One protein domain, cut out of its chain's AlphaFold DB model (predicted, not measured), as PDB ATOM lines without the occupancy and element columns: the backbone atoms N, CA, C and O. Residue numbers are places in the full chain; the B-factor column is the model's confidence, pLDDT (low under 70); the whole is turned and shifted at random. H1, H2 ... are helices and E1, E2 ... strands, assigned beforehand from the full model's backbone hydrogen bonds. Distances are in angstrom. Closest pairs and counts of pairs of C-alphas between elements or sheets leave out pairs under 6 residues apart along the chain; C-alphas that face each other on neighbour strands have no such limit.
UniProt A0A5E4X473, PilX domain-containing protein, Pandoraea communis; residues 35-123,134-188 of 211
ATOM      1  N   ASN A  35      17.214 -42.271 -26.364       92.44
ATOM      2  CA  ASN A  35      15.798 -42.555 -26.596       92.44
ATOM      3  C   ASN A  35      14.989 -42.473 -25.297       92.44
ATOM      4  O   ASN A  35      13.913 -41.879 -25.265       92.44
ATOM      5  N   ASP A  36      15.529 -43.014 -24.208       91.38
ATOM      6  CA  ASP A  36      14.881 -42.965 -22.902       91.38
ATOM      7  C   ASP A  36      14.756 -41.526 -22.373       91.38
ATOM      8  O   ASP A  36      13.715 -41.125 -21.847       91.38
ATOM      9  N   ARG A  37      15.778 -40.693 -22.607       92.94
ATOM     10  CA  ARG A  37      15.748 -39.259 -22.292       92.94
ATOM     11  C   ARG A  37      14.656 -38.516 -23.060       92.94
ATOM     12  O   ARG A  37      14.042 -37.620 -22.487       92.94
ATOM     13  N   ALA A  38      14.374 -38.885 -24.310       94.50
ATOM     14  CA  ALA A  38      13.249 -38.314 -25.052       94.50
ATOM     15  C   ALA A  38      11.900 -38.666 -24.393       94.50
ATOM     16  O   ALA A  38      11.031 -37.802 -24.262       94.50
ATOM     17  N   GLY A  39      11.749 -39.898 -23.893       93.38
ATOM     18  CA  GLY A  39      10.583 -40.311 -23.104       93.38
ATOM     19  C   GLY A  39      10.446 -39.533 -21.791       93.38
ATOM     20  O   GLY A  39       9.360 -39.045 -21.470       93.38
ATOM     21  N   ALA A  40      11.553 -39.347 -21.068       93.25
ATOM     22  CA  ALA A  40      11.604 -38.525 -19.860       93.25
ATOM     23  C   ALA A  40      11.223 -37.062 -20.148       93.25
ATOM     24  O   ALA A  40      10.436 -36.474 -19.409       93.25
ATOM     25  N   PHE A  41      11.715 -36.485 -21.248       95.00
ATOM     26  CA  PHE A  41      11.350 -35.133 -21.678       95.00
ATOM     27  C   PHE A  41       9.845 -35.019 -21.944       95.00
ATOM     28  O   PHE A  41       9.195 -34.124 -21.412       95.00
ATOM     29  N   ALA A  42       9.267 -35.954 -22.702       95.56
ATOM     30  CA  ALA A  42       7.835 -35.956 -23.001       95.56
ATOM     31  C   ALA A  42       6.960 -36.145 -21.747       95.56
ATOM     32  O   ALA A  42       5.837 -35.649 -21.685       95.56
ATOM     33  N   ALA A  43       7.443 -36.875 -20.738       95.19
ATOM     34  CA  ALA A  43       6.766 -36.975 -19.447       95.19
ATOM     35  C   ALA A  43       6.817 -35.645 -18.674       95.19
ATOM     36  O   ALA A  43       5.788 -35.193 -18.176       95.19
ATOM     37  N   ALA A  44       7.979 -34.985 -18.636       94.94
ATOM     38  CA  ALA A  44       8.133 -33.672 -18.009       94.94
ATOM     39  C   ALA A  44       7.259 -32.602 -18.686       94.94
ATOM     40  O   ALA A  44       6.644 -31.785 -18.006       94.94
ATOM     41  N   ASP A  45       7.184 -32.614 -20.018       95.88
ATOM     42  CA  ASP A  45       6.392 -31.657 -20.794       95.88
ATOM     43  C   ASP A  45       4.886 -31.828 -20.540       95.88
ATOM     44  O   ASP A  45       4.180 -30.856 -20.268       95.88
ATOM     45  N   ARG A  46       4.401 -33.075 -20.488       95.81
ATOM     46  CA  ARG A  46       3.016 -33.365 -20.085       95.81
ATOM     47  C   ARG A  46       2.714 -32.887 -18.668       95.81
ATOM     48  O   ARG A  46       1.656 -32.306 -18.455       95.81
ATOM     49  N   ALA A  47       3.642 -33.062 -17.731       93.94
ATOM     50  CA  ALA A  47       3.485 -32.550 -16.371       93.94
ATOM     51  C   ALA A  47       3.460 -31.006 -16.322       93.94
ATOM     52  O   ALA A  47       2.692 -30.429 -15.555       93.94
ATOM     53  N   LEU A  48       4.231 -30.312 -17.174       93.94
ATOM     54  CA  LEU A  48       4.116 -28.855 -17.326       93.94
ATOM     55  C   LEU A  48       2.754 -28.434 -17.887       93.94
ATOM     56  O   LEU A  48       2.211 -27.415 -17.455       93.94
ATOM     57  N   ALA A  49       2.230 -29.179 -18.861       93.50
ATOM     58  CA  ALA A  49       0.922 -28.918 -19.449       93.50
ATOM     59  C   ALA A  49      -0.209 -29.155 -18.439       93.50
ATOM     60  O   ALA A  49      -1.099 -28.317 -18.324       93.50
ATOM     61  N   GLU A  50      -0.132 -30.233 -17.659       92.94
ATOM     62  CA  GLU A  50      -1.069 -30.519 -16.572       92.94
ATOM     63  C   GLU A  50      -1.044 -29.407 -15.522       92.94
ATOM     64  O   GLU A  50      -2.075 -28.816 -15.217       92.94
ATOM     65  N   ALA A  51       0.135 -29.024 -15.030       92.00
ATOM     66  CA  ALA A  51       0.281 -27.913 -14.093       92.00
ATOM     67  C   ALA A  51      -0.267 -26.584 -14.642       92.00
ATOM     68  O   ALA A  51      -0.824 -25.780 -13.896       92.00
ATOM     69  N   ARG A  52      -0.120 -26.334 -15.949       92.25
ATOM     70  CA  ARG A  52      -0.728 -25.173 -16.608       92.25
ATOM     71  C   ARG A  52      -2.253 -25.269 -16.611       92.25
ATOM     72  O   ARG A  52      -2.892 -24.243 -16.398       92.25
ATOM     73  N   ASP A  53      -2.818 -26.453 -16.829       91.75
ATOM     74  CA  ASP A  53      -4.264 -26.676 -16.759       91.75
ATOM     75  C   ASP A  53      -4.807 -26.353 -15.359       91.75
ATOM     76  O   ASP A  53      -5.765 -25.591 -15.252       91.75
ATOM     77  N   TRP A  54      -4.123 -26.771 -14.284       89.62
ATOM     78  CA  TRP A  54      -4.472 -26.374 -12.907       89.62
ATOM     79  C   TRP A  54      -4.564 -24.852 -12.721       89.62
ATOM     80  O   TRP A  54      -5.414 -24.370 -11.975       89.62
ATOM     81  N   LEU A  55      -3.728 -24.086 -13.427       88.94
ATOM     82  CA  LEU A  55      -3.706 -22.623 -13.369       88.94
ATOM     83  C   LEU A  55      -4.777 -21.938 -14.232       88.94
ATOM     84  O   LEU A  55      -4.948 -20.723 -14.119       88.94
ATOM     85  N   THR A  56      -5.465 -22.667 -15.113       89.00
ATOM     86  CA  THR A  56      -6.467 -22.092 -16.028       89.00
ATOM     87  C   THR A  56      -7.860 -22.692 -15.920       89.00
ATOM     88  O   THR A  56      -8.814 -22.049 -16.351       89.00
ATOM     89  N   HIS A  57      -8.000 -23.895 -15.366       86.38
ATOM     90  CA  HIS A  57      -9.287 -24.569 -15.268       86.38
ATOM     91  C   HIS A  57     -10.135 -23.955 -14.150       86.38
ATOM     92  O   HIS A  57      -9.720 -23.952 -12.995       86.38
ATOM     93  N   GLU A  58     -11.320 -23.451 -14.494       73.44
ATOM     94  CA  GLU A  58     -12.063 -22.418 -13.753       73.44
ATOM     95  C   GLU A  58     -12.133 -22.627 -12.233       73.44
ATOM     96  O   GLU A  58     -11.643 -21.779 -11.490       73.44
ATOM     97  N   ALA A  59     -12.657 -23.763 -11.759       81.81
ATOM     98  CA  ALA A  59     -12.791 -24.023 -10.321       81.81
ATOM     99  C   ALA A  59     -11.431 -24.084  -9.596       81.81
ATOM    100  O   ALA A  59     -11.224 -23.427  -8.581       81.81
ATOM    101  N   ARG A  60     -10.463 -24.815 -10.161       85.12
ATOM    102  CA  ARG A  60      -9.128 -25.013  -9.564       85.12
ATOM    103  C   ARG A  60      -8.301 -23.731  -9.596       85.12
ATOM    104  O   ARG A  60      -7.637 -23.379  -8.625       85.12
ATOM    105  N   ALA A  61      -8.363 -23.019 -10.715       85.00
ATOM    106  CA  ALA A  61      -7.682 -21.751 -10.900       85.00
ATOM    107  C   ALA A  61      -8.241 -20.684  -9.950       85.00
ATOM    108  O   ALA A  61      -7.463 -19.906  -9.398       85.00
ATOM    109  N   ALA A  62      -9.558 -20.685  -9.705       83.50
ATOM    110  CA  ALA A  62     -10.186 -19.829  -8.706       83.50
ATOM    111  C   ALA A  62      -9.693 -20.149  -7.288       83.50
ATOM    112  O   ALA A  62      -9.303 -19.221  -6.580       83.50
ATOM    113  N   ASP A  63      -9.602 -21.427  -6.905       84.75
ATOM    114  CA  ASP A  63      -9.078 -21.835  -5.592       84.75
ATOM    115  C   ASP A  63      -7.621 -21.385  -5.395       84.75
ATOM    116  O   ASP A  63      -7.257 -20.800  -4.372       84.75
ATOM    117  N   ILE A  64      -6.771 -21.590  -6.406       85.12
ATOM    118  CA  ILE A  64      -5.377 -21.126  -6.382       85.12
ATOM    119  C   ILE A  64      -5.327 -19.591  -6.320       85.12
ATOM    120  O   ILE A  64      -4.484 -19.021  -5.618       85.12
ATOM    121  N   ALA A  65      -6.206 -18.894  -7.040       81.06
ATOM    122  CA  ALA A  65      -6.264 -17.439  -7.038       81.06
ATOM    123  C   ALA A  65      -6.804 -16.862  -5.715       81.06
ATOM    124  O   ALA A  65      -6.375 -15.784  -5.306       81.06
ATOM    125  N   ALA A  66      -7.685 -17.556  -5.001       81.94
ATOM    126  CA  ALA A  66      -8.234 -17.068  -3.738       81.94
ATOM    127  C   ALA A  66      -7.167 -16.952  -2.634       81.94
ATOM    128  O   ALA A  66      -7.225 -16.045  -1.807       81.94
ATOM    129  N   VAL A  67      -6.152 -17.822  -2.654       82.00
ATOM    130  CA  VAL A  67      -5.078 -17.820  -1.650       82.00
ATOM    131  C   VAL A  67      -4.130 -16.619  -1.850       82.00
ATOM    132  O   VAL A  67      -3.745 -16.340  -2.999       82.00
ATOM    133  N   PRO A  68      -3.700 -15.930  -0.773       78.12
ATOM    134  CA  PRO A  68      -2.683 -14.876  -0.810       78.12
ATOM    135  C   PRO A  68      -1.349 -15.313  -1.437       78.12
ATOM    136  O   PRO A  68      -1.000 -16.489  -1.497       78.12
ATOM    137  N   ALA A  69      -0.561 -14.364  -1.951       75.69
ATOM    138  CA  ALA A  69       0.687 -14.683  -2.660       75.69
ATOM    139  C   ALA A  69       1.755 -15.356  -1.774       75.69
ATOM    140  O   ALA A  69       2.569 -16.130  -2.279       75.69
ATOM    141  N   PHE A  70       1.734 -15.057  -0.477       76.38
ATOM    142  CA  PHE A  70       2.718 -15.483   0.518       76.38
ATOM    143  C   PHE A  70       2.228 -16.635   1.403       76.38
ATOM    144  O   PHE A  70       2.826 -16.916   2.431       76.38
ATOM    145  N   GLU A  71       1.157 -17.307   0.987       79.62
ATOM    146  CA  GLU A  71       0.646 -18.508   1.640       79.62
ATOM    147  C   GLU A  71       0.689 -19.687   0.665       79.62
ATOM    148  O   GLU A  71       0.501 -19.527  -0.552       79.62
ATOM    149  N   ALA A  72       0.966 -20.879   1.196       81.69
ATOM    150  CA  ALA A  72       0.911 -22.114   0.430       81.69
ATOM    151  C   ALA A  72      -0.525 -22.358  -0.058       81.69
ATOM    152  O   ALA A  72      -1.489 -22.252   0.698       81.69
ATOM    153  N   GLY A  73      -0.663 -22.663  -1.345       79.56
ATOM    154  CA  GLY A  73      -1.950 -22.906  -1.982       79.56
ATOM    155  C   GLY A  73      -2.303 -24.391  -2.074       79.56
ATOM    156  O   GLY A  73      -1.480 -25.260  -1.771       79.56
ATOM    157  N   PRO A  74      -3.520 -24.702  -2.550       81.00
ATOM    158  CA  PRO A  74      -3.919 -26.077  -2.815       81.00
ATOM    159  C   PRO A  74      -3.031 -26.719  -3.895       81.00
ATOM    160  O   PRO A  74      -2.350 -26.033  -4.657       81.00
ATOM    161  N   GLN A  75      -3.048 -28.054  -3.956       73.06
ATOM    162  CA  GLN A  75      -2.412 -28.856  -5.019       73.06
ATOM    163  C   GLN A  75      -0.901 -28.605  -5.197       73.06
ATOM    164  O   GLN A  75      -0.377 -28.620  -6.309       73.06
ATOM    165  N   GLY A  76      -0.190 -28.365  -4.092       70.06
ATOM    166  CA  GLY A  76       1.264 -28.213  -4.109       70.06
ATOM    167  C   GLY A  76       1.759 -26.872  -4.659       70.06
ATOM    168  O   GLY A  76       2.909 -26.754  -5.084       70.06
ATOM    169  N   VAL A  77       0.908 -25.841  -4.645       84.75
ATOM    170  CA  VAL A  77       1.336 -24.476  -4.965       84.75
ATOM    171  C   VAL A  77       2.151 -23.911  -3.800       84.75
ATOM    172  O   VAL A  77       1.619 -23.580  -2.744       84.75
ATOM    173  N   LEU A  78       3.450 -23.743  -4.014       86.25
ATOM    174  CA  LEU A  78       4.360 -23.067  -3.102       86.25
ATOM    175  C   LEU A  78       4.072 -21.564  -3.058       86.25
ATOM    176  O   LEU A  78       3.859 -20.912  -4.090       86.25
ATOM    177  N   GLU A  79       4.124 -21.019  -1.848       82.06
ATOM    178  CA  GLU A  79       4.093 -19.580  -1.597       82.06
ATOM    179  C   GLU A  79       5.262 -18.854  -2.277       82.06
ATOM    180  O   GLU A  79       6.299 -19.440  -2.609       82.06
ATOM    181  N   ALA A  80       5.101 -17.552  -2.486       78.19
ATOM    182  CA  ALA A  80       6.176 -16.735  -3.012       78.19
ATOM    183  C   ALA A  80       7.268 -16.480  -1.964       78.19
ATOM    184  O   ALA A  80       6.989 -16.319  -0.781       78.19
ATOM    185  N   ASN A  81       8.518 -16.370  -2.418       72.69
ATOM    186  CA  ASN A  81       9.641 -16.050  -1.532       72.69
ATOM    187  C   ASN A  81       9.551 -14.623  -0.978       72.69
ATOM    188  O   ASN A  81       9.374 -13.663  -1.740       72.69
ATOM    189  N   HIS A  82       9.802 -14.475   0.320       69.94
ATOM    190  CA  HIS A  82      10.037 -13.189   0.959       69.94
ATOM    191  C   HIS A  82      11.503 -12.763   0.832       69.94
ATOM    192  O   HIS A  82      12.432 -13.568   0.783       69.94
ATOM    193  N   ARG A  83      11.734 -11.443   0.857       66.19
ATOM    194  CA  ARG A  83      13.089 -10.864   0.919       66.19
ATOM    195  C   ARG A  83      13.852 -11.295   2.186       66.19
ATOM    196  O   ARG A  83      15.078 -11.300   2.177       66.19
ATOM    197  N   GLY A  84      13.142 -11.638   3.261       65.62
ATOM    198  CA  GLY A  84      13.729 -12.110   4.518       65.62
ATOM    199  C   GLY A  84      14.153 -13.580   4.511       65.62
ATOM    200  O   GLY A  84      14.872 -13.991   5.419       65.62
ATOM    201  N   ASP A  85      13.751 -14.359   3.502       69.94
ATOM    202  CA  ASP A  85      13.962 -15.804   3.504       69.94
ATOM    203  C   ASP A  85      15.443 -16.172   3.403       69.94
ATOM    204  O   ASP A  85      16.232 -15.537   2.691       69.94
ATOM    205  N   ILE A  86      15.807 -17.282   4.050       69.44
ATOM    206  CA  ILE A  86      17.169 -17.839   4.031       69.44
ATOM    207  C   ILE A  86      17.699 -18.045   2.603       69.44
ATOM    208  O   ILE A  86      18.893 -17.897   2.343       69.44
ATOM    209  N   TRP A  87      16.806 -18.338   1.659       68.44
ATOM    210  CA  TRP A  87      17.104 -18.542   0.243       68.44
ATOM    211  C   TRP A  87      17.537 -17.239  -0.436       68.44
ATOM    212  O   TRP A  87      18.525 -17.215  -1.175       68.44
ATOM    213  N   TYR A  88      16.851 -16.135  -0.119       66.12
ATOM    214  CA  TYR A  88      17.194 -14.802  -0.603       66.12
ATOM    215  C   TYR A  88      18.558 -14.359  -0.062       66.12
ATOM    216  O   TYR A  88      19.410 -13.916  -0.831       66.12
ATOM    217  N   GLN A  89      18.808 -14.568   1.236       68.31
ATOM    218  CA  GLN A  89      20.095 -14.252   1.868       68.31
ATOM    219  C   GLN A  89      21.256 -15.041   1.247       68.31
ATOM    220  O   GLN A  89      22.326 -14.490   0.989       68.31
ATOM    221  N   ARG A  90      21.032 -16.324   0.941       72.69
ATOM    222  CA  ARG A  90      22.029 -17.215   0.327       72.69
ATOM    223  C   ARG A  90      22.147 -17.063  -1.193       72.69
ATOM    224  O   ARG A  90      22.966 -17.749  -1.796       72.69
ATOM    225  N   ARG A  91      21.351 -16.189  -1.825       72.44
ATOM    226  CA  ARG A  91      21.253 -16.030  -3.292       72.44
ATOM    227  C   ARG A  91      20.959 -17.343  -4.034       72.44
ATOM    228  O   ARG A  91      21.338 -17.505  -5.195       72.44
ATOM    229  N   VAL A  92      20.257 -18.270  -3.386       73.19
ATOM    230  CA  VAL A  92      19.814 -19.530  -3.991       73.19
ATOM    231  C   VAL A  92      18.304 -19.448  -4.190       73.19
ATOM    232  O   VAL A  92      17.586 -19.247  -3.220       73.19
ATOM    233  N   PRO A  93      17.779 -19.594  -5.417       74.06
ATOM    234  CA  PRO A  93      16.336 -19.643  -5.624       74.06
ATOM    235  C   PRO A  93      15.698 -20.832  -4.884       74.06
ATOM    236  O   PRO A  93      16.159 -21.957  -5.076       74.06
ATOM    237  N   ARG A  94      14.619 -20.611  -4.116       77.25
ATOM    238  CA  ARG A  94      13.920 -21.659  -3.335       77.25
ATOM    239  C   ARG A  94      13.526 -22.870  -4.166       77.25
ATOM    240  O   ARG A  94      13.697 -23.992  -3.715       77.25
ATOM    241  N   TRP A  95      13.055 -22.672  -5.399       79.31
ATOM    242  CA  TRP A  95      12.713 -23.800  -6.266       79.31
ATOM    243  C   TRP A  95      13.862 -24.802  -6.419       79.31
ATOM    244  O   TRP A  95      13.587 -25.983  -6.533       79.31
ATOM    245  N   ARG A  96      15.136 -24.382  -6.370       78.06
ATOM    246  CA  ARG A  96      16.283 -25.301  -6.483       78.06
ATOM    247  C   ARG A  96      16.454 -26.221  -5.282       78.06
ATOM    248  O   ARG A  96      17.184 -27.192  -5.407       78.06
ATOM    249  N   THR A  97      15.839 -25.908  -4.148       76.00
ATOM    250  CA  THR A  97      15.971 -26.672  -2.902       76.00
ATOM    251  C   THR A  97      14.728 -27.497  -2.592       76.00
ATOM    252  O   THR A  97      14.640 -28.081  -1.517       76.00
ATOM    253  N   VAL A  98      13.751 -27.525  -3.503       80.25
ATOM    254  CA  VAL A  98      12.571 -28.381  -3.371       80.25
ATOM    255  C   VAL A  98      12.998 -29.833  -3.556       80.25
ATOM    256  O   VAL A  98      13.600 -30.188  -4.572       80.25
ATOM    257  N   GLU A  99      12.671 -30.653  -2.562       82.31
ATOM    258  CA  GLU A  99      12.881 -32.094  -2.589       82.31
ATOM    259  C   GLU A  99      11.783 -32.769  -3.420       82.31
ATOM    260  O   GLU A  99      10.599 -32.674  -3.102       82.31
ATOM    261  N   TRP A 100      12.172 -33.485  -4.475       83.56
ATOM    262  CA  TRP A 100      11.229 -34.124  -5.399       83.56
ATOM    263  C   TRP A 100      10.519 -35.353  -4.820       83.56
ATOM    264  O   TRP A 100       9.447 -35.717  -5.309       83.56
ATOM    265  N   ASN A 101      11.112 -36.001  -3.811       74.75
ATOM    266  CA  ASN A 101      10.689 -37.317  -3.323       74.75
ATOM    267  C   ASN A 101      10.000 -37.319  -1.954       74.75
ATOM    268  O   ASN A 101       9.295 -38.283  -1.662       74.75
ATOM    269  N   GLY A 102      10.133 -36.247  -1.170       67.94
ATOM    270  CA  GLY A 102       9.563 -36.140   0.178       67.94
ATOM    271  C   GLY A 102       8.685 -34.910   0.413       67.94
ATOM    272  O   GLY A 102       8.063 -34.792   1.468       67.94
ATOM    273  N   SER A 103       8.600 -33.981  -0.544       76.38
ATOM    274  CA  SER A 103       7.824 -32.756  -0.357       76.38
ATOM    275  C   SER A 103       6.344 -32.962  -0.673       76.38
ATOM    276  O   SER A 103       5.987 -33.319  -1.793       76.38
ATOM    277  N   ALA A 104       5.472 -32.612   0.277       76.00
ATOM    278  CA  ALA A 104       4.023 -32.548   0.062       76.00
ATOM    279  C   ALA A 104       3.609 -31.534  -1.026       76.00
ATOM    280  O   ALA A 104       2.479 -31.566  -1.505       76.00
ATOM    281  N   ALA A 105       4.513 -30.631  -1.424       78.69
ATOM    282  CA  ALA A 105       4.270 -29.674  -2.495       78.69
ATOM    283  C   ALA A 105       4.501 -30.249  -3.903       78.69
ATOM    284  O   ALA A 105       4.184 -29.593  -4.893       78.69
ATOM    285  N   VAL A 106       5.078 -31.446  -4.009       87.88
ATOM    286  CA  VAL A 106       5.365 -32.080  -5.293       87.88
ATOM    287  C   VAL A 106       4.230 -33.027  -5.648       87.88
ATOM    288  O   VAL A 106       3.961 -33.999  -4.947       87.88
ATOM    289  N   VAL A 107       3.581 -32.751  -6.772       88.81
ATOM    290  CA  VAL A 107       2.539 -33.602  -7.336       88.81
ATOM    291  C   VAL A 107       3.198 -34.687  -8.179       88.81
ATOM    292  O   VAL A 107       3.970 -34.394  -9.095       88.81
ATOM    293  N   ALA A 108       2.905 -35.946  -7.859       89.19
ATOM    294  CA  ALA A 108       3.340 -37.098  -8.636       89.19
ATOM    295  C   ALA A 108       2.307 -37.438  -9.717       89.19
ATOM    296  O   ALA A 108       1.105 -37.460  -9.474       89.19
ATOM    297  N   THR A 109       2.800 -37.734 -10.912       88.00
ATOM    298  CA  THR A 109       2.023 -38.145 -12.085       88.00
ATOM    299  C   THR A 109       2.713 -39.348 -12.723       88.00
ATOM    300  O   THR A 109       3.792 -39.768 -12.300       88.00
ATOM    301  N   ARG A 110       2.130 -39.924 -13.777       88.44
ATOM    302  CA  ARG A 110       2.749 -41.065 -14.457       88.44
ATOM    303  C   ARG A 110       4.105 -40.680 -15.062       88.44
ATOM    304  O   ARG A 110       4.154 -39.989 -16.081       88.44
ATOM    305  N   ARG A 111       5.186 -41.223 -14.485       89.69
ATOM    306  CA  ARG A 111       6.585 -41.018 -14.902       89.69
ATOM    307  C   ARG A 111       7.063 -39.566 -14.829       89.69
ATOM    308  O   ARG A 111       8.057 -39.210 -15.465       89.69
ATOM    309  N   ALA A 112       6.376 -38.721 -14.071       92.12
ATOM    310  CA  ALA A 112       6.778 -37.339 -13.893       92.12
ATOM    311  C   ALA A 112       6.291 -36.782 -12.561       92.12
ATOM    312  O   ALA A 112       5.338 -37.268 -11.960       92.12
ATOM    313  N   ARG A 113       6.944 -35.726 -12.104       92.06
ATOM    314  CA  ARG A 113       6.574 -34.971 -10.915       92.06
ATOM    315  C   ARG A 113       6.604 -33.494 -11.253       92.06
ATOM    316  O   ARG A 113       7.425 -33.083 -12.070       92.06
ATOM    317  N   TYR A 114       5.767 -32.687 -10.626       92.56
ATOM    318  CA  TYR A 114       5.826 -31.241 -10.797       92.56
ATOM    319  C   TYR A 114       5.454 -30.503  -9.519       92.56
ATOM    320  O   TYR A 114       4.842 -31.056  -8.613       92.56
ATOM    321  N   PHE A 115       5.824 -29.232  -9.457       91.62
ATOM    322  CA  PHE A 115       5.320 -28.301  -8.458       91.62
ATOM    323  C   PHE A 115       5.165 -26.913  -9.076       91.62
ATOM    324  O   PHE A 115       5.773 -26.587 -10.106       91.62
ATOM    325  N   ILE A 116       4.354 -26.085  -8.426       92.12
ATOM    326  CA  ILE A 116       4.038 -24.730  -8.870       92.12
ATOM    327  C   ILE A 116       4.534 -23.761  -7.796       92.12
ATOM    328  O   ILE A 116       4.193 -23.905  -6.636       92.12
ATOM    329  N   GLU A 117       5.333 -22.764  -8.160       89.88
ATOM    330  CA  GLU A 117       5.811 -21.702  -7.267       89.88
ATOM    331  C   GLU A 117       5.218 -20.358  -7.699       89.88
ATOM    332  O   GLU A 117       5.260 -19.994  -8.877       89.88
ATOM    333  N   ARG A 118       4.696 -19.583  -6.746       87.88
ATOM    334  CA  ARG A 118       4.276 -18.197  -6.988       87.88
ATOM    335  C   ARG A 118       5.502 -17.293  -7.114       87.88
ATOM    336  O   ARG A 118       6.381 -17.285  -6.256       87.88
ATOM    337  N   ILE A 119       5.571 -16.479  -8.166       82.31
ATOM    338  CA  ILE A 119       6.639 -15.482  -8.322       82.31
ATOM    339  C   ILE A 119       6.110 -14.126  -7.847       82.31
ATOM    340  O   ILE A 119       5.423 -13.438  -8.596       82.31
ATOM    341  N   ALA A 120       6.477 -13.704  -6.633       62.72
ATOM    342  CA  ALA A 120       6.196 -12.338  -6.163       62.72
ATOM    343  C   ALA A 120       7.071 -11.273  -6.853       62.72
ATOM    344  O   ALA A 120       6.681 -10.114  -6.949       62.72
ATOM    345  N   TYR A 121       8.256 -11.644  -7.360       52.28
ATOM    346  CA  TYR A 121       9.202 -10.708  -7.981       52.28
ATOM    347  C   TYR A 121       8.872 -10.439  -9.456       52.28
ATOM    348  O   TYR A 121       9.595 -10.813 -10.378       52.28
ATOM    349  N   SER A 122       7.782  -9.723  -9.688       41.03
ATOM    350  CA  SER A 122       7.808  -8.681 -10.705       41.03
ATOM    351  C   SER A 122       7.514  -7.386  -9.994       41.03
ATOM    352  O   SER A 122       6.475  -7.277  -9.356       41.03
ATOM    353  N   ALA A 123       8.445  -6.444 -10.079       33.44
ATOM    354  CA  ALA A 123       8.209  -5.065  -9.718       33.44
ATOM    355  C   ALA A 123       6.972  -4.558 -10.467       33.44
ATOM    356  O   ALA A 123       7.049  -4.107 -11.602       33.44
ATOM    357  N   VAL A 134      -7.162  -5.995 -14.427       57.22
ATOM    358  CA  VAL A 134      -7.320  -7.437 -14.233       57.22
ATOM    359  C   VAL A 134      -6.141  -7.965 -13.408       57.22
ATOM    360  O   VAL A 134      -4.995  -7.751 -13.812       57.22
ATOM    361  N   PRO A 135      -6.366  -8.711 -12.308       66.56
ATOM    362  CA  PRO A 135      -5.271  -9.238 -11.508       66.56
ATOM    363  C   PRO A 135      -4.421 -10.203 -12.344       66.56
ATOM    364  O   PRO A 135      -4.898 -11.226 -12.849       66.56
ATOM    365  N   VAL A 136      -3.139  -9.859 -12.494       71.88
ATOM    366  CA  VAL A 136      -2.135 -10.654 -13.207       71.88
ATOM    367  C   VAL A 136      -1.243 -11.359 -12.194       71.88
ATOM    368  O   VAL A 136      -0.654 -10.722 -11.323       71.88
ATOM    369  N   ARG A 137      -1.104 -12.680 -12.321       82.44
ATOM    370  CA  ARG A 137      -0.262 -13.498 -11.438       82.44
ATOM    371  C   ARG A 137       0.787 -14.254 -12.231       82.44
ATOM    372  O   ARG A 137       0.527 -14.717 -13.338       82.44
ATOM    373  N   ARG A 138       1.984 -14.387 -11.661       87.31
ATOM    374  CA  ARG A 138       3.095 -15.115 -12.282       87.31
ATOM    375  C   ARG A 138       3.409 -16.374 -11.497       87.31
ATOM    376  O   ARG A 138       3.602 -16.327 -10.284       87.31
ATOM    377  N   TYR A 139       3.512 -17.479 -12.218       89.25
ATOM    378  CA  TYR A 139       3.809 -18.792 -11.667       89.25
ATOM    379  C   TYR A 139       5.034 -19.372 -12.358       89.25
ATOM    380  O   TYR A 139       5.185 -19.264 -13.574       89.25
ATOM    381  N   ARG A 140       5.908 -20.003 -11.583       92.12
ATOM    382  CA  ARG A 140       6.963 -20.880 -12.077       92.12
ATOM    383  C   ARG A 140       6.500 -22.308 -11.887       92.12
ATOM    384  O   ARG A 140       6.260 -22.729 -10.765       92.12
ATOM    385  N   VAL A 141       6.439 -23.063 -12.965       93.50
ATOM    386  CA  VAL A 141       6.184 -24.498 -12.901       93.50
ATOM    387  C   VAL A 141       7.496 -25.204 -13.168       93.50
ATOM    388  O   VAL A 141       8.159 -24.910 -14.163       93.50
ATOM    389  N   SER A 142       7.879 -26.112 -12.277       93.44
ATOM    390  CA  SER A 142       9.017 -27.002 -12.495       93.44
ATOM    391  C   SER A 142       8.509 -28.430 -12.562       93.44
ATOM    392  O   SER A 142       7.746 -28.847 -11.694       93.44
ATOM    393  N   ALA A 143       8.948 -29.172 -13.572       93.69
ATOM    394  CA  ALA A 143       8.604 -30.567 -13.771       93.69
ATOM    395  C   ALA A 143       9.866 -31.414 -13.928       93.69
ATOM    396  O   ALA A 143      10.830 -31.001 -14.571       93.69
ATOM    397  N   MET A 144       9.839 -32.610 -13.362       92.88
ATOM    398  CA  MET A 144      10.836 -33.652 -13.536       92.88
ATOM    399  C   MET A 144      10.164 -34.831 -14.227       92.88
ATOM    400  O   MET A 144       9.224 -35.401 -13.686       92.88
ATOM    401  N   GLY A 145      10.655 -35.222 -15.394       92.75
ATOM    402  CA  GLY A 145      10.247 -36.445 -16.073       92.75
ATOM    403  C   GLY A 145      11.310 -37.523 -15.942       92.75
ATOM    404  O   GLY A 145      12.507 -37.222 -15.891       92.75
ATOM    405  N   CYS A 146      10.868 -38.777 -15.884       91.38
ATOM    406  CA  CYS A 146      11.725 -39.920 -15.601       91.38
ATOM    407  C   CYS A 146      11.673 -40.953 -16.729       91.38
ATOM    408  O   CYS A 146      10.611 -41.333 -17.243       91.38
ATOM    409  N   GLY A 147      12.864 -41.375 -17.140       87.69
ATOM    410  CA  GLY A 147      13.067 -42.480 -18.060       87.69
ATOM    411  C   GLY A 147      12.833 -43.825 -17.377       87.69
ATOM    412  O   GLY A 147      12.708 -43.899 -16.158       87.69
ATOM    413  N   GLU A 148      12.757 -44.876 -18.180       88.81
ATOM    414  CA  GLU A 148      12.728 -46.266 -17.718       88.81
ATOM    415  C   GLU A 148      14.122 -46.721 -17.259       88.81
ATOM    416  O   GLU A 148      14.256 -47.590 -16.398       88.81
ATOM    417  N   LEU A 149      15.188 -46.147 -17.834       85.56
ATOM    418  CA  LEU A 149      16.550 -46.505 -17.465       85.56
ATOM    419  C   LEU A 149      16.980 -45.768 -16.187       85.56
ATOM    420  O   LEU A 149      16.667 -44.585 -16.000       85.56
ATOM    421  N   PRO A 150      17.767 -46.426 -15.314       81.88
ATOM    422  CA  PRO A 150      18.255 -45.812 -14.087       81.88
ATOM    423  C   PRO A 150      19.006 -44.505 -14.354       81.88
ATOM    424  O   PRO A 150      19.927 -44.455 -15.172       81.88
ATOM    425  N   GLY A 151      18.628 -43.457 -13.621       79.94
ATOM    426  CA  GLY A 151      19.268 -42.143 -13.681       79.94
ATOM    427  C   GLY A 151      18.810 -41.243 -14.833       79.94
ATOM    428  O   GLY A 151      19.196 -40.074 -14.856       79.94
ATOM    429  N   THR A 152      17.964 -41.716 -15.753       87.81
ATOM    430  CA  THR A 152      17.429 -40.862 -16.819       87.81
ATOM    431  C   THR A 152      16.383 -39.904 -16.258       87.81
ATOM    432  O   THR A 152      15.241 -40.281 -15.993       87.81
ATOM    433  N   ARG A 153      16.761 -38.635 -16.102       89.50
ATOM    434  CA  ARG A 153      15.870 -37.564 -15.640       89.50
ATOM    435  C   ARG A 153      15.990 -36.345 -16.539       89.50
ATOM    436  O   ARG A 153      17.080 -36.002 -16.999       89.50
ATOM    437  N   VAL A 154      14.863 -35.683 -16.766       91.88
ATOM    438  CA  VAL A 154      14.795 -34.404 -17.473       91.88
ATOM    439  C   VAL A 154      14.028 -33.424 -16.605       91.88
ATOM    440  O   VAL A 154      12.922 -33.724 -16.164       91.88
ATOM    441  N   TYR A 155      14.607 -32.250 -16.382       92.88
ATOM    442  CA  TYR A 155      13.982 -31.187 -15.610       92.88
ATOM    443  C   TYR A 155      13.576 -30.061 -16.549       92.88
ATOM    444  O   TYR A 155      14.431 -29.447 -17.188       92.88
ATOM    445  N   LEU A 156      12.286 -29.762 -16.616       94.69
ATOM    446  CA  LEU A 156      11.756 -28.631 -17.364       94.69
ATOM    447  C   LEU A 156      11.248 -27.562 -16.407       94.69
ATOM    448  O   LEU A 156      10.746 -27.848 -15.320       94.69
ATOM    449  N   GLN A 157      11.377 -26.308 -16.819       94.50
ATOM    450  CA  GLN A 157      10.813 -25.183 -16.098       94.50
ATOM    451  C   GLN A 157      10.145 -24.219 -17.065       94.50
ATOM    452  O   GLN A 157      10.742 -23.825 -18.066       94.50
ATOM    453  N   ALA A 158       8.941 -23.782 -16.715       94.44
ATOM    454  CA  ALA A 158       8.206 -22.757 -17.433       94.44
ATOM    455  C   ALA A 158       7.757 -21.642 -16.485       94.44
ATOM    456  O   ALA A 158       7.520 -21.867 -15.298       94.44
ATOM    457  N   ILE A 159       7.658 -20.426 -17.014       92.56
ATOM    458  CA  ILE A 159       7.060 -19.287 -16.320       92.56
ATOM    459  C   ILE A 159       5.790 -18.902 -17.064       92.56
ATOM    460  O   ILE A 159       5.844 -18.573 -18.250       92.56
ATOM    461  N   TYR A 160       4.671 -18.900 -16.347       91.25
ATOM    462  CA  TYR A 160       3.366 -18.522 -16.864       91.25
ATOM    463  C   TYR A 160       2.890 -17.222 -16.232       91.25
ATOM    464  O   TYR A 160       3.040 -16.999 -15.032       91.25
ATOM    465  N   GLU A 161       2.278 -16.384 -17.053       88.75
ATOM    466  CA  GLU A 161       1.426 -15.287 -16.621       88.75
ATOM    467  C   GLU A 161      -0.029 -15.742 -16.717       88.75
ATOM    468  O   GLU A 161      -0.455 -16.198 -17.776       88.75
ATOM    469  N   VAL A 162      -0.784 -15.622 -15.629       86.69
ATOM    470  CA  VAL A 162      -2.198 -15.990 -15.544       86.69
ATOM    471  C   VAL A 162      -3.011 -14.730 -15.287       86.69
ATOM    472  O   VAL A 162      -2.698 -13.956 -14.382       86.69
ATOM    473  N   ARG A 163      -4.045 -14.523 -16.102       84.31
ATOM    474  CA  ARG A 163      -4.955 -13.377 -16.025       84.31
ATOM    475  C   ARG A 163      -6.369 -13.865 -15.756       84.31
ATOM    476  O   ARG A 163      -6.854 -14.730 -16.490       84.31
ATOM    477  N   GLN A 164      -7.022 -13.271 -14.764       80.00
ATOM    478  CA  GLN A 164      -8.424 -13.535 -14.447       80.00
ATOM    479  C   GLN A 164      -9.335 -12.580 -15.221       80.00
ATOM    480  O   GLN A 164      -9.381 -11.386 -14.959       80.00
ATOM    481  N   ARG A 165     -10.086 -13.089 -16.186       74.62
ATOM    482  CA  ARG A 165     -11.109 -12.316 -16.888       74.62
ATOM    483  C   ARG A 165     -12.440 -12.494 -16.167       74.62
ATOM    484  O   ARG A 165     -12.983 -13.599 -16.124       74.62
ATOM    485  N   THR A 166     -12.975 -11.404 -15.634       64.62
ATOM    486  CA  THR A 166     -14.350 -11.348 -15.138       64.62
ATOM    487  C   THR A 166     -15.287 -11.158 -16.330       64.62
ATOM    488  O   THR A 166     -15.326 -10.105 -16.966       64.62
ATOM    489  N   GLY A 167     -15.998 -12.219 -16.710       56.62
ATOM    490  CA  GLY A 167     -17.053 -12.131 -17.713       56.62
ATOM    491  C   GLY A 167     -18.359 -11.715 -17.047       56.62
ATOM    492  O   GLY A 167     -18.837 -12.414 -16.157       56.62
ATOM    493  N   LYS A 168     -18.980 -10.612 -17.489       48.47
ATOM    494  CA  LYS A 168     -20.401 -10.365 -17.200       48.47
ATOM    495  C   LYS A 168     -21.220 -11.405 -17.965       48.47
ATOM    496  O   LYS A 168     -21.552 -11.189 -19.129       48.47
ATOM    497  N   ALA A 169     -21.525 -12.535 -17.337       49.41
ATOM    498  CA  ALA A 169     -22.539 -13.439 -17.857       49.41
ATOM    499  C   ALA A 169     -23.896 -12.728 -17.749       49.41
ATOM    500  O   ALA A 169     -24.304 -12.289 -16.670       49.41
ATOM    501  N   GLY A 170     -24.571 -12.542 -18.883       48.28
ATOM    502  CA  GLY A 170     -25.933 -12.025 -18.909       48.28
ATOM    503  C   GLY A 170     -26.859 -12.989 -18.173       48.28
ATOM    504  O   GLY A 170     -27.234 -14.011 -18.732       48.28
ATOM    505  N   GLY A 171     -27.208 -12.653 -16.930       43.94
ATOM    506  CA  GLY A 171     -28.174 -13.388 -16.115       43.94
ATOM    507  C   GLY A 171     -27.573 -14.542 -15.309       43.94
ATOM    508  O   GLY A 171     -27.647 -15.689 -15.720       43.94
ATOM    509  N   GLY A 172     -27.066 -14.236 -14.109       48.25
ATOM    510  CA  GLY A 172     -26.902 -15.218 -13.029       48.25
ATOM    511  C   GLY A 172     -25.542 -15.917 -12.957       48.25
ATOM    512  O   GLY A 172     -25.415 -17.066 -13.358       48.25
ATOM    513  N   GLY A 173     -24.559 -15.243 -12.351       50.88
ATOM    514  CA  GLY A 173     -23.291 -15.832 -11.898       50.88
ATOM    515  C   GLY A 173     -22.067 -15.278 -12.627       50.88
ATOM    516  O   GLY A 173     -21.885 -15.516 -13.817       50.88
ATOM    517  N   GLU A 174     -21.203 -14.546 -11.918       56.78
ATOM    518  CA  GLU A 174     -19.862 -14.233 -12.420       56.78
ATOM    519  C   GLU A 174     -19.041 -15.526 -12.474       56.78
ATOM    520  O   GLU A 174     -18.560 -16.006 -11.449       56.78
ATOM    521  N   LEU A 175     -18.861 -16.100 -13.665       60.84
ATOM    522  CA  LEU A 175     -17.810 -17.092 -13.865       60.84
ATOM    523  C   LEU A 175     -16.484 -16.361 -14.093       60.84
ATOM    524  O   LEU A 175     -16.296 -15.644 -15.081       60.84
ATOM    525  N   ALA A 176     -15.551 -16.546 -13.161       71.06
ATOM    526  CA  ALA A 176     -14.168 -16.154 -13.362       71.06
ATOM    527  C   ALA A 176     -13.542 -17.084 -14.411       71.06
ATOM    528  O   ALA A 176     -13.395 -18.280 -14.178       71.06
ATOM    529  N   SER A 177     -13.150 -16.526 -15.554       80.38
ATOM    530  CA  SER A 177     -12.399 -17.264 -16.574       80.38
ATOM    531  C   SER A 177     -10.914 -16.938 -16.454       80.38
ATOM    532  O   SER A 177     -10.534 -15.799 -16.174       80.38
ATOM    533  N   PHE A 178     -10.047 -17.922 -16.668       83.69
ATOM    534  CA  PHE A 178      -8.603 -17.747 -16.533       83.69
ATOM    535  C   PHE A 178      -7.912 -17.998 -17.867       83.69
ATOM    536  O   PHE A 178      -8.226 -18.930 -18.600       83.69
ATOM    537  N   SER A 179      -6.943 -17.148 -18.194       84.75
ATOM    538  CA  SER A 179      -6.109 -17.309 -19.386       84.75
ATOM    539  C   SER A 179      -4.642 -17.304 -18.995       84.75
ATOM    540  O   SER A 179      -4.235 -16.506 -18.150       84.75
ATOM    541  N   SER A 180      -3.847 -18.182 -19.606       86.69
ATOM    542  CA  SER A 180      -2.408 -18.268 -19.354       86.69
ATOM    543  C   SER A 180      -1.582 -17.966 -20.598       86.69
ATOM    544  O   SER A 180      -1.880 -18.434 -21.701       86.69
ATOM    545  N   ARG A 181      -0.495 -17.222 -20.401       87.25
ATOM    546  CA  ARG A 181       0.542 -16.941 -21.396       87.25
ATOM    547  C   ARG A 181       1.873 -17.491 -20.895       87.25
ATOM    548  O   ARG A 181       2.320 -17.128 -19.811       87.25
ATOM    549  N   SER A 182       2.525 -18.333 -21.694       88.38
ATOM    550  CA  SER A 182       3.912 -18.731 -21.428       88.38
ATOM    551  C   SER A 182       4.839 -17.546 -21.699       88.38
ATOM    552  O   SER A 182       4.794 -16.955 -22.779       88.38
ATOM    553  N   LEU A 183       5.638 -17.168 -20.703       86.69
ATOM    554  CA  LEU A 183       6.635 -16.102 -20.815       86.69
ATOM    555  C   LEU A 183       8.008 -16.659 -21.191       86.69
ATOM    556  O   LEU A 183       8.747 -16.041 -21.949       86.69
ATOM    557  N   SER A 184       8.363 -17.814 -20.629       89.81
ATOM    558  CA  SER A 184       9.616 -18.504 -20.923       89.81
ATOM    559  C   SER A 184       9.497 -19.978 -20.575       89.81
ATOM    560  O   SER A 184       8.757 -20.346 -19.660       89.81
ATOM    561  N   TRP A 185      10.270 -20.802 -21.270       91.69
ATOM    562  CA  TRP A 185      10.476 -22.204 -20.937       91.69
ATOM    563  C   TRP A 185      11.961 -22.534 -21.086       91.69
ATOM    564  O   TRP A 185      12.667 -21.891 -21.867       91.69
ATOM    565  N   ARG A 186      12.454 -23.501 -20.313       92.19
ATOM    566  CA  ARG A 186      13.806 -24.039 -20.472       92.19
ATOM    567  C   ARG A 186      13.929 -25.438 -19.897       92.19
ATOM    568  O   ARG A 186      13.249 -25.784 -18.931       92.19
ATOM    569  N   GLU A 187      14.892 -26.182 -20.416       91.50
ATOM    570  CA  GLU A 187      15.439 -27.336 -19.717       91.50
ATOM    571  C   GLU A 187      16.458 -26.883 -18.656       91.50
ATOM    572  O   GLU A 187      17.268 -25.977 -18.877       91.50
ATOM    573  N   VAL A 188      16.411 -27.489 -17.473       85.50
ATOM    574  CA  VAL A 188      17.326 -27.225 -16.364       85.50
ATOM    575  C   VAL A 188      18.409 -28.304 -16.357       85.50
ATOM    576  O   VAL A 188      18.184 -29.423 -15.911       85.50
TER     577      VAL A 188
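AT A GLANCE: This is residues 35 to 123 and 134 to 188 of the 211 residues of the protein "PilX domain-containing protein" of Pandoraea communis (UniProt A0A5E4X473). A twisted sheet of five antiparallel strands curls round one long helix, H1, with the shorter H2 about perpendicular to it near one end. A looped stretch with two short helices, H3 and H4, reaches away from the sheet. The printed part has 144 residues, with four named helices, then five named strands; the sheet's order is E1 E2 E3 E4 E5, and the class is mixed. It is compact, with a radius of gyration of the C-alphas of 16.2 A, and spans 56 by 37 by 25 A.

HOW THE PARTS SIT: E1, residues 107 to 109, and E2, residues 112 to 118, form a hairpin, with N 107 and O 114 2.8 A apart. E3, residues 136 to 146, is antiparallel to E2, with N 115 and O 142 3.0 A apart. E3, E4, residues 153 to 166, and E5, residues 176 to 187, form a meander, each strand the antiparallel neighbour of the one before; N 141 and O 158 are 2.8 A apart, N 161 and O 181 2.9 A. H1, residues 35 to 54, and H2, residues 58 to 66, on one face, make two layers with the sheet. The closest C-alphas of H1 and E3 are Ala 44 and Gly 145, 4.0 A. H4, residues 94 to 97, only grazes the sheet; H3, residues 86 to 89, is not on it. In H1 and H2 every O i to N i+4 pair is within hydrogen-bond range; H3 and H4 are too short for one.

IN THESE COORDINATES: E4 is 40.0 A long, E3 32.5 A, E5 32.3 A, H1 29.3 A. C-alpha 35 is at (15.798, -42.555, -26.596), C-alpha 187 at (15.439, -27.336, -19.717).

THE WHOLE: The C-alphas farthest apart, Pro 150 and Gly 171, are 56.7 A apart. Residues 124 to 133 are not printed, a 16.3 A gap between C-alphas. The H2 to H3 link is long. pLDDT is under 70 at 25 residues, among them 166 to 175.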